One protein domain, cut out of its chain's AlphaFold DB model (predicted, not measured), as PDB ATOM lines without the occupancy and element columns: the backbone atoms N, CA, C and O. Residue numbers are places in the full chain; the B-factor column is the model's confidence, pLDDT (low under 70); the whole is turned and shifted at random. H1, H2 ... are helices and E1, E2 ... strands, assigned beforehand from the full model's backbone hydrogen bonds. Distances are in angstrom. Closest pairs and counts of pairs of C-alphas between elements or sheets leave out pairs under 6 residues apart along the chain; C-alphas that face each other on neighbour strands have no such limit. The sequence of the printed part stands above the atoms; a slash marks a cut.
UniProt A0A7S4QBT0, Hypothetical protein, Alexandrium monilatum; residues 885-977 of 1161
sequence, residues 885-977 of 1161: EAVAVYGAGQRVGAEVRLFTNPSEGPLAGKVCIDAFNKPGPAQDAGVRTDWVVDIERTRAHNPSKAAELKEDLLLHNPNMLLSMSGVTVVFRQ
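What this domain is: This is residues 885 to 977 of the 1161 residues of the protein "Hypothetical protein" of Alexandrium monilatum (UniProt A0A7S4QBT0). Two separate two-strand ribbons make the frame of a compact domain: the first and last strands, E1 and E4, pair along their length, and E2 and E3 form a hairpin. Short helices pack round them, H1 on E1, H2 on E4 and H4 on E2, while H3 packs loosely on H2. The printed part has 93 residues, with four named strands and four named helices in the order E1 E2 E3 H1 H2 H3 H4 E4; both sheets are antiparallel and the class is mixed. The radius of gyration of the C-alphas is 11.9 A, and the spans are 35 by 29 by 21 A.

Where its parts are: E1, residues 885 to 895, begins at C-alpha (208.862, 287.500, -25.970), bends by 125 degrees at residue 890 and measures 20.6 A. E2 is residues 900 to 904, E3 916 to 920, H1 925 to 928, H2 939 to 944, H3 955 to 960 and H4 962 to 967. E4, residues 969 to 976, measures 20.3 A and ends at (213.024, 288.163, -24.279).

How they stand to each other: E1 and E4 are antiparallel at 165 degrees, with N 888 and O 973 2.9 A apart. E2 and E3 are antiparallel at 153 degrees, with N 901 and O 919 2.9 A apart. The closest C-alphas of E1 and H1, Ala 888 and Ala 926, are 4.9 A apart; those of H2 and E4, Thr 942 and Val 974, 5.0 A; those of E2 and H4, Phe 903 and Asn 963, 5.5 A. H2 and H3, a helical hairpin, only just touch, with 3 pairs of C-alphas within 8 A, the closest being Ile 939 and Glu 955 at 6.2 A. Every O i to N i+4 pair is within hydrogen-bond range in H2 and H3; H4 has 0 of 2, but 2 of 3 O i to N i+3 pairs, and H1 is too short for an i+4 pair.

The domain as a whole: The C-alphas farthest apart, Gly 893 and Gly 909, are 35.8 A apart. The printed part has no cut, the link from E2 to E3 is long, and no printed residue is under 70 in pLDDT.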
ATOM      1  N   GLU A 885     208.230 288.485 -25.113       91.31
ATOM      2  CA  GLU A 885     208.862 287.500 -25.970       91.31
ATOM      3  C   GLU A 885     208.604 287.870 -27.432       91.31
ATOM      4  O   GLU A 885     207.526 288.349 -27.791       91.31
ATOM      5  N   ALA A 886     209.605 287.643 -28.272       93.75
ATOM      6  CA  ALA A 886     209.539 287.885 -29.702       93.75
ATOM      7  C   ALA A 886     210.389 286.844 -30.431       93.75
ATOM      8  O   ALA A 886     211.399 286.369 -29.911       93.75
ATOM      9  N   VAL A 887     209.981 286.479 -31.637       93.94
ATOM     10  CA  VAL A 887     210.603 285.439 -32.453       93.94
ATOM     11  C   VAL A 887     210.948 286.029 -33.814       93.94
ATOM     12  O   VAL A 887     210.061 286.321 -34.611       93.94
ATOM     13  N   ALA A 888     212.240 286.164 -34.098       94.38
ATOM     14  CA  ALA A 888     212.740 286.632 -35.384       94.38
ATOM     15  C   ALA A 888     213.180 285.440 -36.241       94.38
ATOM     16  O   ALA A 888     214.071 284.680 -35.855       94.38
ATOM     17  N   VAL A 889     212.571 285.269 -37.414       92.69
ATOM     18  CA  VAL A 889     212.890 284.169 -38.334       92.69
ATOM     19  C   VAL A 889     213.737 284.698 -39.489       92.69
ATOM     20  O   VAL A 889     213.267 285.494 -40.296       92.69
ATOM     21  N   TYR A 890     214.978 284.225 -39.596       93.44
ATOM     22  CA  TYR A 890     215.900 284.582 -40.673       93.44
ATOM     23  C   TYR A 890     215.982 283.442 -41.691       93.44
ATOM     24  O   TYR A 890     216.460 282.352 -41.373       93.44
ATOM     25  N   GLY A 891     215.536 283.677 -42.927       89.88
ATOM     26  CA  GLY A 891     215.576 282.678 -44.005       89.88
ATOM     27  C   GLY A 891     216.998 282.303 -44.453       89.88
ATOM     28  O   GLY A 891     217.977 282.947 -44.084       89.88
ATOM     29  N   ALA A 892     217.144 281.274 -45.298       85.56
ATOM     30  CA  ALA A 892     218.458 280.772 -45.739       85.56
ATOM     31  C   ALA A 892     219.344 281.833 -46.435       85.56
ATOM     32  O   ALA A 892     220.570 281.784 -46.323       85.56
ATOM     33  N   GLY A 893     218.729 282.814 -47.109       85.50
ATOM     34  CA  GLY A 893     219.410 283.943 -47.756       85.50
ATOM     35  C   GLY A 893     219.561 285.200 -46.888       85.50
ATOM     36  O   GLY A 893     220.147 286.178 -47.344       85.50
ATOM     37  N   GLN A 894     219.048 285.198 -45.656       91.56
ATOM     38  CA  GLN A 894     219.031 286.360 -44.770       91.56
ATOM     39  C   GLN A 894     219.864 286.072 -43.523       91.56
ATOM     40  O   GLN A 894     219.616 285.103 -42.811       91.56
ATOM     41  N   ARG A 895     220.876 286.903 -43.263       93.50
ATOM     42  CA  ARG A 895     221.731 286.771 -42.076       93.50
ATOM     43  C   ARG A 895     221.220 287.641 -40.939       93.50
ATOM     44  O   ARG A 895     220.764 288.750 -41.206       93.50
ATOM     45  N   VAL A 896     221.407 287.204 -39.693       93.38
ATOM     46  CA  VAL A 896     221.112 288.033 -38.506       93.38
ATOM     47  C   VAL A 896     221.884 289.356 -38.567       93.38
ATOM     48  O   VAL A 896     221.323 290.424 -38.332       93.38
ATOM     49  N   GLY A 897     223.148 289.309 -39.006       91.81
ATOM     50  CA  GLY A 897     224.006 290.486 -39.165       91.81
ATOM     51  C   GLY A 897     223.571 291.482 -40.249       91.81
ATOM     52  O   GLY A 897     224.164 292.553 -40.372       91.81
ATOM     53  N   ALA A 898     222.555 291.155 -41.060       90.81
ATOM     54  CA  ALA A 898     221.979 292.108 -42.010       90.81
ATOM     55  C   ALA A 898     221.164 293.206 -41.307       90.81
ATOM     56  O   ALA A 898     221.046 294.306 -41.843       90.81
ATOM     57  N   GLU A 899     220.616 292.895 -40.133       93.06
ATOM     58  CA  GLU A 899     219.795 293.779 -39.307       93.06
ATOM     59  C   GLU A 899     220.528 294.147 -38.015       93.06
ATOM     60  O   GLU A 899     220.664 295.328 -37.707       93.06
ATOM     61  N   VAL A 900     221.043 293.164 -37.272       91.94
ATOM     62  CA  VAL A 900     221.755 293.415 -36.014       91.94
ATOM     63  C   VAL A 900     223.202 293.773 -36.322       91.94
ATOM     64  O   VAL A 900     223.888 293.055 -37.045       91.94
ATOM     65  N   ARG A 901     223.689 294.886 -35.774       91.12
ATOM     66  CA  ARG A 901     225.068 295.334 -35.994       91.12
ATOM     67  C   ARG A 901     226.056 294.586 -35.111       91.12
ATOM     68  O   ARG A 901     227.116 294.185 -35.583       91.12
ATOM     69  N   LEU A 902     225.726 294.468 -33.830       91.50
ATOM     70  CA  LEU A 902     226.624 293.950 -32.810       91.50
ATOM     71  C   LEU A 902     225.817 293.357 -31.656       91.50
ATOM     72  O   LEU A 902     224.878 293.985 -31.166       91.50
ATOM     73  N   PHE A 903     226.226 292.171 -31.208       93.19
ATOM     74  CA  PHE A 903     225.810 291.620 -29.928       93.19
ATOM     75  C   PHE A 903     226.905 291.815 -28.879       93.19
ATOM     76  O   PHE A 903     228.102 291.694 -29.164       93.19
ATOM     77  N   THR A 904     226.484 292.072 -27.647       91.56
ATOM     78  CA  THR A 904     227.358 292.255 -26.487       91.56
ATOM     79  C   THR A 904     226.953 291.315 -25.356       91.56
ATOM     80  O   THR A 904     225.825 290.829 -25.296       91.56
ATOM     81  N   ASN A 905     227.899 291.038 -24.464       89.94
ATOM     82  CA  ASN A 905     227.646 290.382 -23.187       89.94
ATOM     83  C   ASN A 905     228.226 291.291 -22.094       89.94
ATOM     84  O   ASN A 905     229.451 291.323 -21.934       89.94
ATOM     85  N   PRO A 906     227.395 292.110 -21.423       84.12
ATOM     86  CA  PRO A 906     227.865 293.036 -20.400       84.12
ATOM     87  C   PRO A 906     228.598 292.296 -19.275       84.12
ATOM     88  O   PRO A 906     228.133 291.265 -18.795       84.12
ATOM     89  N   SER A 907     229.737 292.824 -18.822       77.56
ATOM     90  CA  SER A 907     230.493 292.231 -17.709       77.56
ATOM     91  C   SER A 907     229.901 292.562 -16.335       77.56
ATOM     92  O   SER A 907     230.152 291.842 -15.373       77.56
ATOM     93  N   GLU A 908     229.122 293.642 -16.233       70.31
ATOM     94  CA  GLU A 908     228.522 294.140 -14.992       70.31
ATOM     95  C   GLU A 908     227.093 294.656 -15.233       70.31
ATOM     96  O   GLU A 908     226.728 295.039 -16.346       70.31
ATOM     97  N   GLY A 909     226.280 294.688 -14.172       74.25
ATOM     98  CA  GLY A 909     224.898 295.173 -14.206       74.25
ATOM     99  C   GLY A 909     223.837 294.068 -14.332       74.25
ATOM    100  O   GLY A 909     224.160 292.881 -14.356       74.25
ATOM    101  N   PRO A 910     222.544 294.439 -14.398       72.31
ATOM    102  CA  PRO A 910     221.424 293.489 -14.371       72.31
ATOM    103  C   PRO A 910     221.331 292.587 -15.613       72.31
ATOM    104  O   PRO A 910     220.616 291.590 -15.587       72.31
ATOM    105  N   LEU A 911     222.047 292.928 -16.688       79.38
ATOM    106  CA  LEU A 911     222.116 292.156 -17.932       79.38
ATOM    107  C   LEU A 911     223.433 291.373 -18.073       79.38
ATOM    108  O   LEU A 911     223.716 290.856 -19.150       79.38
ATOM    109  N   ALA A 912     224.249 291.291 -17.017       82.19
ATOM    110  CA  ALA A 912     225.493 290.535 -17.066       82.19
ATOM    111  C   ALA A 912     225.233 289.035 -17.282       82.19
ATOM    112  O   ALA A 912     224.339 288.453 -16.662       82.19
ATOM    113  N   GLY A 913     226.007 288.406 -18.171       84.06
ATOM    114  CA  GLY A 913     225.799 287.003 -18.546       84.06
ATOM    115  C   GLY A 913     224.591 286.784 -19.464       84.06
ATOM    116  O   GLY A 913     224.010 285.698 -19.468       84.06
ATOM    117  N   LYS A 914     224.184 287.808 -20.222       90.19
ATOM    118  CA  LYS A 914     223.134 287.733 -21.248       90.19
ATOM    119  C   LYS A 914     223.665 288.247 -22.579       90.19
ATOM    120  O   LYS A 914     224.561 289.081 -22.620       90.19
ATOM    121  N   VAL A 915     223.096 287.743 -23.671       92.75
ATOM    122  CA  VAL A 915     223.411 288.212 -25.025       92.75
ATOM    123  C   VAL A 915     222.462 289.354 -25.375       92.75
ATOM    124  O   VAL A 915     221.267 289.130 -25.568       92.75
ATOM    125  N   CYS A 916     222.999 290.570 -25.433       89.88
ATOM    126  CA  CYS A 916     222.266 291.813 -25.665       89.88
ATOM    127  C   CYS A 916     222.535 292.356 -27.069       89.88
ATOM    128  O   CYS A 916     223.607 292.131 -27.633       89.88
ATOM    129  N   ILE A 917     221.581 293.106 -27.619       90.06
ATOM    130  CA  ILE A 917     221.776 293.854 -28.863       90.06
ATOM    131  C   ILE A 917     222.365 295.221 -28.518       90.06
ATOM    132  O   ILE A 917     221.766 295.977 -27.762       90.06
ATOM    133  N   ASP A 918     223.513 295.559 -29.097       85.19
ATOM    134  CA  ASP A 918     224.109 296.887 -28.928       85.19
ATOM    135  C   ASP A 918     223.486 297.908 -29.887       85.19
ATOM    136  O   ASP A 918     223.096 298.999 -29.484       85.19
ATOM    137  N   ALA A 919     223.343 297.535 -31.163       83.31
ATOM    138  CA  ALA A 919     222.779 298.403 -32.188       83.31
ATOM    139  C   ALA A 919     222.206 297.616 -33.374       83.31
ATOM    140  O   ALA A 919     222.613 296.485 -33.659       83.31
ATOM    141  N   PHE A 920     221.317 298.273 -34.120       85.88
ATOM    142  CA  PHE A 920     220.787 297.812 -35.403       85.88
ATOM    143  C   PHE A 920     221.425 298.581 -36.571       85.88
ATOM    144  O   PHE A 920     221.816 299.739 -36.430       85.88
ATOM    145  N   ASN A 921     221.538 297.933 -37.730       85.19
ATOM    146  CA  ASN A 921     221.981 298.529 -38.992       85.19
ATOM    147  C   ASN A 921     220.804 299.093 -39.799       85.19
ATOM    148  O   ASN A 921     220.912 300.169 -40.381       85.19
ATOM    149  N   LYS A 922     219.707 298.332 -39.883       85.00
ATOM    150  CA  LYS A 922     218.482 298.655 -40.625       85.00
ATOM    151  C   LYS A 922     217.322 297.770 -40.138       85.00
ATOM    152  O   LYS A 922     217.620 296.709 -39.586       85.00
ATOM    153  N   PRO A 923     216.060 298.142 -40.421       84.25
ATOM    154  CA  PRO A 923     214.891 297.306 -40.143       84.25
ATOM    155  C   PRO A 923     214.993 295.889 -40.711       84.25
ATOM    156  O   PRO A 923     215.506 295.681 -41.818       84.25
ATOM    157  N   GLY A 924     214.499 294.922 -39.942       89.81
ATOM    158  CA  GLY A 924     214.443 293.509 -40.293       89.81
ATOM    159  C   GLY A 924     213.565 292.699 -39.325       89.81
ATOM    160  O   GLY A 924     212.806 293.279 -38.553       89.81
ATOM    161  N   PRO A 925     213.666 291.355 -39.354       92.31
ATOM    162  CA  PRO A 925     212.771 290.463 -38.617       92.31
ATOM    163  C   PRO A 925     212.710 290.679 -37.100       92.31
ATOM    164  O   PRO A 925     211.678 290.397 -36.499       92.31
ATOM    165  N   ALA A 926     213.788 291.133 -36.453       91.31
ATOM    166  CA  ALA A 926     213.762 291.412 -35.018       91.31
ATOM    167  C   ALA A 926     213.028 292.729 -34.720       91.31
ATOM    168  O   ALA A 926     212.153 292.757 -33.855       91.31
ATOM    169  N   GLN A 927     213.330 293.805 -35.447       88.62
ATOM    170  CA  GLN A 927     212.656 295.094 -35.300       88.62
ATOM    171  C   GLN A 927     211.176 295.005 -35.700       88.62
ATOM    172  O   GLN A 927     210.341 295.573 -34.998       88.62
ATOM    173  N   ASP A 928     210.834 294.220 -36.728       89.31
ATOM    174  CA  ASP A 928     209.446 293.927 -37.124       89.31
ATOM    175  C   ASP A 928     208.666 293.221 -36.001       89.31
ATOM    176  O   ASP A 928     207.465 293.436 -35.844       89.31
ATOM    177  N   ALA A 929     209.348 292.417 -35.179       90.56
ATOM    178  CA  ALA A 929     208.772 291.755 -34.009       90.56
ATOM    179  C   ALA A 929     208.668 292.673 -32.773       90.56
ATOM    180  O   ALA A 929     208.179 292.243 -31.726       90.56
ATOM    181  N   GLY A 930     209.129 293.925 -32.871       88.44
ATOM    182  CA  GLY A 930     209.182 294.892 -31.771       88.44
ATOM    183  C   GLY A 930     210.420 294.772 -30.874       88.44
ATOM    184  O   GLY A 930     210.448 295.359 -29.786       88.44
ATOM    185  N   VAL A 931     211.445 294.019 -31.294       89.62
ATOM    186  CA  VAL A 931     212.699 293.858 -30.542       89.62
ATOM    187  C   VAL A 931     213.516 295.144 -30.609       89.62
ATOM    188  O   VAL A 931     213.686 295.757 -31.661       89.62
ATOM    189  N   ARG A 932     214.065 295.537 -29.460       87.00
ATOM    190  CA  ARG A 932     214.882 296.741 -29.281       87.00
ATOM    191  C   ARG A 932     216.216 296.397 -28.614       87.00
ATOM    192  O   ARG A 932     216.454 295.252 -28.239       87.00
ATOM    193  N   THR A 933     217.076 297.395 -28.441       85.81
ATOM    194  CA  THR A 933     218.395 297.261 -27.797       85.81
ATOM    195  C   THR A 933     218.315 296.844 -26.321       85.81
ATOM    196  O   THR A 933     219.248 296.249 -25.796       85.81
ATOM    197  N   ASP A 934     217.179 297.074 -25.652       81.94
ATOM    198  CA  ASP A 934     216.927 296.649 -24.268       81.94
ATOM    199  C   ASP A 934     216.435 295.192 -24.127       81.94
ATOM    200  O   ASP A 934     216.159 294.742 -23.015       81.94
ATOM    201  N   TRP A 935     216.335 294.436 -25.228       90.25
ATOM    202  CA  TRP A 935     215.979 293.012 -25.228       90.25
ATOM    203  C   TRP A 935     217.221 292.110 -25.230       90.25
ATOM    204  O   TRP A 935     218.298 292.486 -25.694       90.25
ATOM    205  N   VAL A 936     217.054 290.872 -24.756       92.81
ATOM    206  CA  VAL A 936     218.115 289.853 -24.718       92.81
ATOM    207  C   VAL A 936     217.725 288.616 -25.518       92.81
ATOM    208  O   VAL A 936     216.543 288.310 -25.659       92.81
ATOM    209  N   VAL A 937     218.708 287.874 -26.020       94.56
ATOM    210  CA  VAL A 937     218.474 286.584 -26.688       94.56
ATOM    211  C   VAL A 937     218.204 285.495 -25.644       94.56
ATOM    212  O   VAL A 937     218.988 285.303 -24.713       94.56
ATOM    213  N   ASP A 938     217.114 284.751 -25.820       93.31
ATOM    214  CA  ASP A 938     216.821 283.524 -25.079       93.31
ATOM    215  C   ASP A 938     217.526 282.351 -25.774       93.31
ATOM    216  O   ASP A 938     217.064 281.834 -26.795       93.31
ATOM    217  N   ILE A 939     218.697 281.973 -25.254       92.06
ATOM    218  CA  ILE A 939     219.563 280.967 -25.881       92.06
ATOM    219  C   ILE A 939     218.896 279.587 -25.899       92.06
ATOM    220  O   ILE A 939     218.962 278.891 -26.913       92.06
ATOM    221  N   GLU A 940     218.237 279.193 -24.810       88.69
ATOM    222  CA  GLU A 940     217.624 277.870 -24.683       88.69
ATOM    223  C   GLU A 940     216.492 277.696 -25.697       88.69
ATOM    224  O   GLU A 940     216.465 276.719 -26.451       88.69
ATOM    225  N   ARG A 941     215.602 278.690 -25.797       88.50
ATOM    226  CA  ARG A 941     214.505 278.647 -26.769       88.50
ATOM    227  C   ARG A 941     214.999 278.830 -28.196       88.50
ATOM    228  O   ARG A 941     214.531 278.122 -29.086       88.50
ATOM    229  N   THR A 942     215.989 279.693 -28.424       91.69
ATOM    230  CA  THR A 942     216.658 279.803 -29.732       91.69
ATOM    231  C   THR A 942     217.222 278.447 -30.156       91.69
ATOM    232  O   THR A 942     217.014 278.016 -31.285       91.69
ATOM    233  N   ARG A 943     217.859 277.699 -29.254       90.81
ATOM    234  CA  ARG A 943     218.344 276.345 -29.539       90.81
ATOM    235  C   ARG A 943     217.201 275.363 -29.829       90.81
ATOM    236  O   ARG A 943     217.304 274.609 -30.793       90.81
ATOM    237  N   ALA A 944     216.117 275.386 -29.049       85.38
ATOM    238  CA  ALA A 944     214.959 274.507 -29.241       85.38
ATOM    239  C   ALA A 944     214.265 274.716 -30.602       85.38
ATOM    240  O   ALA A 944     213.865 273.752 -31.249       85.38
ATOM    241  N   HIS A 945     214.189 275.963 -31.080       85.94
ATOM    242  CA  HIS A 945     213.631 276.290 -32.397       85.94
ATOM    243  C   HIS A 945     214.547 275.923 -33.578       85.94
ATOM    244  O   HIS A 945     214.104 275.969 -34.726       85.94
ATOM    245  N   ASN A 946     215.810 275.557 -33.332       90.56
ATOM    246  CA  ASN A 946     216.787 275.235 -34.374       90.56
ATOM    247  C   ASN A 946     217.496 273.895 -34.088       90.56
ATOM    248  O   ASN A 946     218.717 273.875 -33.888       90.56
ATOM    249  N   PRO A 947     216.776 272.755 -34.100       86.94
ATOM    250  CA  PRO A 947     217.341 271.452 -33.737       86.94
ATOM    251  C   PRO A 947     218.538 271.050 -34.615       86.94
ATOM    252  O   PRO A 947     219.515 270.499 -34.112       86.94
ATOM    253  N   SER A 948     218.527 271.410 -35.903       87.44
ATOM    254  CA  SER A 948     219.632 271.149 -36.841       87.44
ATOM    255  C   SER A 948     220.919 271.925 -36.532       87.44
ATOM    256  O   SER A 948     221.980 271.550 -37.022       87.44
ATOM    257  N   LYS A 949     220.848 272.979 -35.707       88.38
ATOM    258  CA  LYS A 949     221.977 273.844 -35.314       88.38
ATOM    259  C   LYS A 949     222.245 273.831 -33.812       88.38
ATOM    260  O   LYS A 949     223.000 274.658 -33.301       88.38
ATOM    261  N   ALA A 950     221.660 272.882 -33.085       86.56
ATOM    262  CA  ALA A 950     221.731 272.843 -31.629       86.56
ATOM    263  C   ALA A 950     223.169 272.757 -31.078       86.56
ATOM    264  O   ALA A 950     223.421 273.196 -29.957       86.56
ATOM    265  N   ALA A 951     224.115 272.216 -31.855       86.12
ATOM    266  CA  ALA A 951     225.528 272.153 -31.483       86.12
ATOM    267  C   ALA A 951     226.230 273.525 -31.510       86.12
ATOM    268  O   ALA A 951     227.124 273.754 -30.698       86.12
ATOM    269  N   GLU A 952     225.815 274.423 -32.410       87.12
ATOM    270  CA  GLU A 952     226.364 275.777 -32.576       87.12
ATOM    271  C   GLU A 952     225.723 276.785 -31.606       87.12
ATOM    272  O   GLU A 952     226.341 277.784 -31.252       87.12
ATOM    273  N   LEU A 953     224.504 276.503 -31.133       89.56
ATOM    274  CA  LEU A 953     223.703 277.358 -30.245       89.56
ATOM    275  C   LEU A 953     223.819 276.963 -28.760       89.56
ATOM    276  O   LEU A 953     222.843 277.019 -28.011       89.56
ATOM    277  N   LYS A 954     224.999 276.512 -28.319       89.94
ATOM    278  CA  LYS A 954     225.249 276.224 -26.896       89.94
ATOM    279  C   LYS A 954     225.434 277.519 -26.108       89.94
ATOM    280  O   LYS A 954     226.092 278.442 -26.580       89.94
ATOM    281  N   GLU A 955     224.917 277.538 -24.883       89.38
ATOM    282  CA  GLU A 955     224.982 278.696 -23.984       89.38
ATOM    283  C   GLU A 955     226.413 279.195 -23.763       89.38
ATOM    284  O   GLU A 955     226.694 280.357 -24.050       89.38
ATOM    285  N   ASP A 956     227.343 278.308 -23.402       89.50
ATOM    286  CA  ASP A 956     228.749 278.674 -23.175       89.50
ATOM    287  C   ASP A 956     229.410 279.328 -24.401       89.50
ATOM    288  O   ASP A 956     230.206 280.258 -24.266       89.50
ATOM    289  N   LEU A 957     229.069 278.870 -25.614       89.12
ATOM    290  CA  LEU A 957     229.630 279.411 -26.857       89.12
ATOM    291  C   LEU A 957     229.092 280.813 -27.148       89.12
ATOM    292  O   LEU A 957     229.865 281.707 -27.486       89.12
ATOM    293  N   LEU A 958     227.781 281.013 -26.992       89.06
ATOM    294  CA  LEU A 958     227.133 282.295 -27.264       89.06
ATOM    295  C   LEU A 958     227.450 283.351 -26.205       89.06
ATOM    296  O   LEU A 958     227.571 284.523 -26.544       89.06
ATOM    297  N   LEU A 959     227.649 282.962 -24.945       90.19
ATOM    298  CA  LEU A 959     228.098 283.894 -23.911       90.19
ATOM    299  C   LEU A 959     229.554 284.330 -24.121       90.19
ATOM    300  O   LEU A 959     229.883 285.483 -23.837       90.19
ATOM    301  N   HIS A 960     230.415 283.444 -24.632       88.88
ATOM    302  CA  HIS A 960     231.817 283.766 -24.909       88.88
ATOM    303  C   HIS A 960     232.002 284.542 -26.222       88.88
ATOM    304  O   HIS A 960     232.840 285.438 -26.301       88.88
ATOM    305  N   ASN A 961     231.219 284.216 -27.256       90.75
ATOM    306  CA  ASN A 961     231.263 284.877 -28.558       90.75
ATOM    307  C   ASN A 961     229.850 285.067 -29.151       90.75
ATOM    308  O   ASN A 961     229.454 284.346 -30.074       90.75
ATOM    309  N   PRO A 962     229.089 286.069 -28.680       91.56
ATOM    310  CA  PRO A 962     227.705 286.271 -29.117       91.56
ATOM    311  C   PRO A 962     227.590 286.662 -30.596       91.56
ATOM    312  O   PRO A 962     226.583 286.396 -31.252       91.56
ATOM    313  N   ASN A 963     228.653 287.233 -31.165       93.38
ATOM    314  CA  ASN A 963     228.684 287.676 -32.556       93.38
ATOM    315  C   ASN A 963     228.742 286.525 -33.572       93.38
ATOM    316  O   ASN A 963     228.597 286.771 -34.769       93.38
ATOM    317  N   MET A 964     228.854 285.268 -33.122       91.62
ATOM    318  CA  MET A 964     228.614 284.100 -33.978       91.62
ATOM    319  C   MET A 964     227.200 284.094 -34.571       91.62
ATOM    320  O   MET A 964     227.019 283.612 -35.685       91.62
ATOM    321  N   LEU A 965     226.212 284.687 -33.886       92.50
ATOM    322  CA  LEU A 965     224.847 284.815 -34.409       92.50
ATOM    323  C   LEU A 965     224.797 285.649 -35.696       92.50
ATOM    324  O   LEU A 965     224.008 285.342 -36.584       92.50
ATOM    325  N   LEU A 966     225.663 286.661 -35.842       93.50
ATOM    326  CA  LEU A 966     225.631 287.600 -36.973       93.50
ATOM    327  C   LEU A 966     225.845 286.914 -38.331       93.50
ATOM    328  O   LEU A 966     225.312 287.372 -39.344       93.50
ATOM    329  N   SER A 967     226.621 285.827 -38.372       91.69
ATOM    330  CA  SER A 967     226.921 285.095 -39.607       91.69
ATOM    331  C   SER A 967     225.883 284.023 -39.956       91.69
ATOM    332  O   SER A 967     225.899 283.526 -41.084       91.69
ATOM    333  N   MET A 968     224.969 283.692 -39.038       92.88
ATOM    334  CA  MET A 968     223.968 282.645 -39.231       92.88
ATOM    335  C   MET A 968     222.838 283.096 -40.169       92.88
ATOM    336  O   MET A 968     222.331 284.213 -40.062       92.88
ATOM    337  N   SER A 969     222.412 282.202 -41.066       92.50
ATOM    338  CA  SER A 969     221.197 282.321 -41.891       92.50
ATOM    339  C   SER A 969     220.382 281.032 -41.829       92.50
ATOM    340  O   SER A 969     220.941 279.975 -41.537       92.50
ATOM    341  N   GLY A 970     219.070 281.078 -42.070       90.75
ATOM    342  CA  GLY A 970     218.191 279.928 -41.816       90.75
ATOM    343  C   GLY A 970     218.121 279.608 -40.321       90.75
ATOM    344  O   GLY A 970     218.368 278.468 -39.929       90.75
ATOM    345  N   VAL A 971     217.960 280.631 -39.481       93.88
ATOM    346  CA  VAL A 971     217.946 280.526 -38.015       93.88
ATOM    347  C   VAL A 971     216.772 281.317 -37.448       93.88
ATOM    348  O   VAL A 971     216.468 282.408 -37.924       93.88
ATOM    349  N   THR A 972     216.128 280.778 -36.421       93.81
ATOM    350  CA  THR A 972     215.087 281.467 -35.649       93.81
ATOM    351  C   THR A 972     215.668 281.940 -34.324       93.81
ATOM    352  O   THR A 972     216.070 281.108 -33.519       93.81
ATOM    353  N   VAL A 973     215.726 283.246 -34.078       95.00
ATOM    354  CA  VAL A 973     216.254 283.815 -32.828       95.00
ATOM    355  C   VAL A 973     215.089 284.237 -31.942       95.00
ATOM    356  O   VAL A 973     214.220 284.996 -32.371       95.00
ATOM    357  N   VAL A 974     215.060 283.731 -30.711       94.06
ATOM    358  CA  VAL A 974     214.047 284.084 -29.713       94.06
ATOM    359  C   VAL A 974     214.615 285.168 -28.808       94.06
ATOM    360  O   VAL A 974     215.691 285.007 -28.233       94.06
ATOM    361  N   PHE A 975     213.886 286.267 -28.673       94.56
ATOM    362  CA  PHE A 975     214.217 287.386 -27.807       94.56
ATOM    363  C   PHE A 975     213.260 287.444 -26.626       94.56
ATOM    364  O   PHE A 975     212.077 287.117 -26.736       94.56
ATOM    365  N   ARG A 976     213.777 287.918 -25.498       92.38
ATOM    366  CA  ARG A 976     213.024 288.163 -24.279       92.38
ATOM    367  C   ARG A 976     213.278 289.585 -23.811       92.38
ATOM    368  O   ARG A 976     214.417 290.043 -23.814       92.38
ATOM    369  N   GLN A 977     212.224 290.256 -23.374       90.06
ATOM    370  CA  GLN A 977     212.304 291.559 -22.732       90.06
ATOM    371  C   GLN A 977     212.449 291.350 -21.212       90.06
ATOM    372  O   GLN A 977     211.490 290.895 -20.579       90.06
TER     373      GLN A 977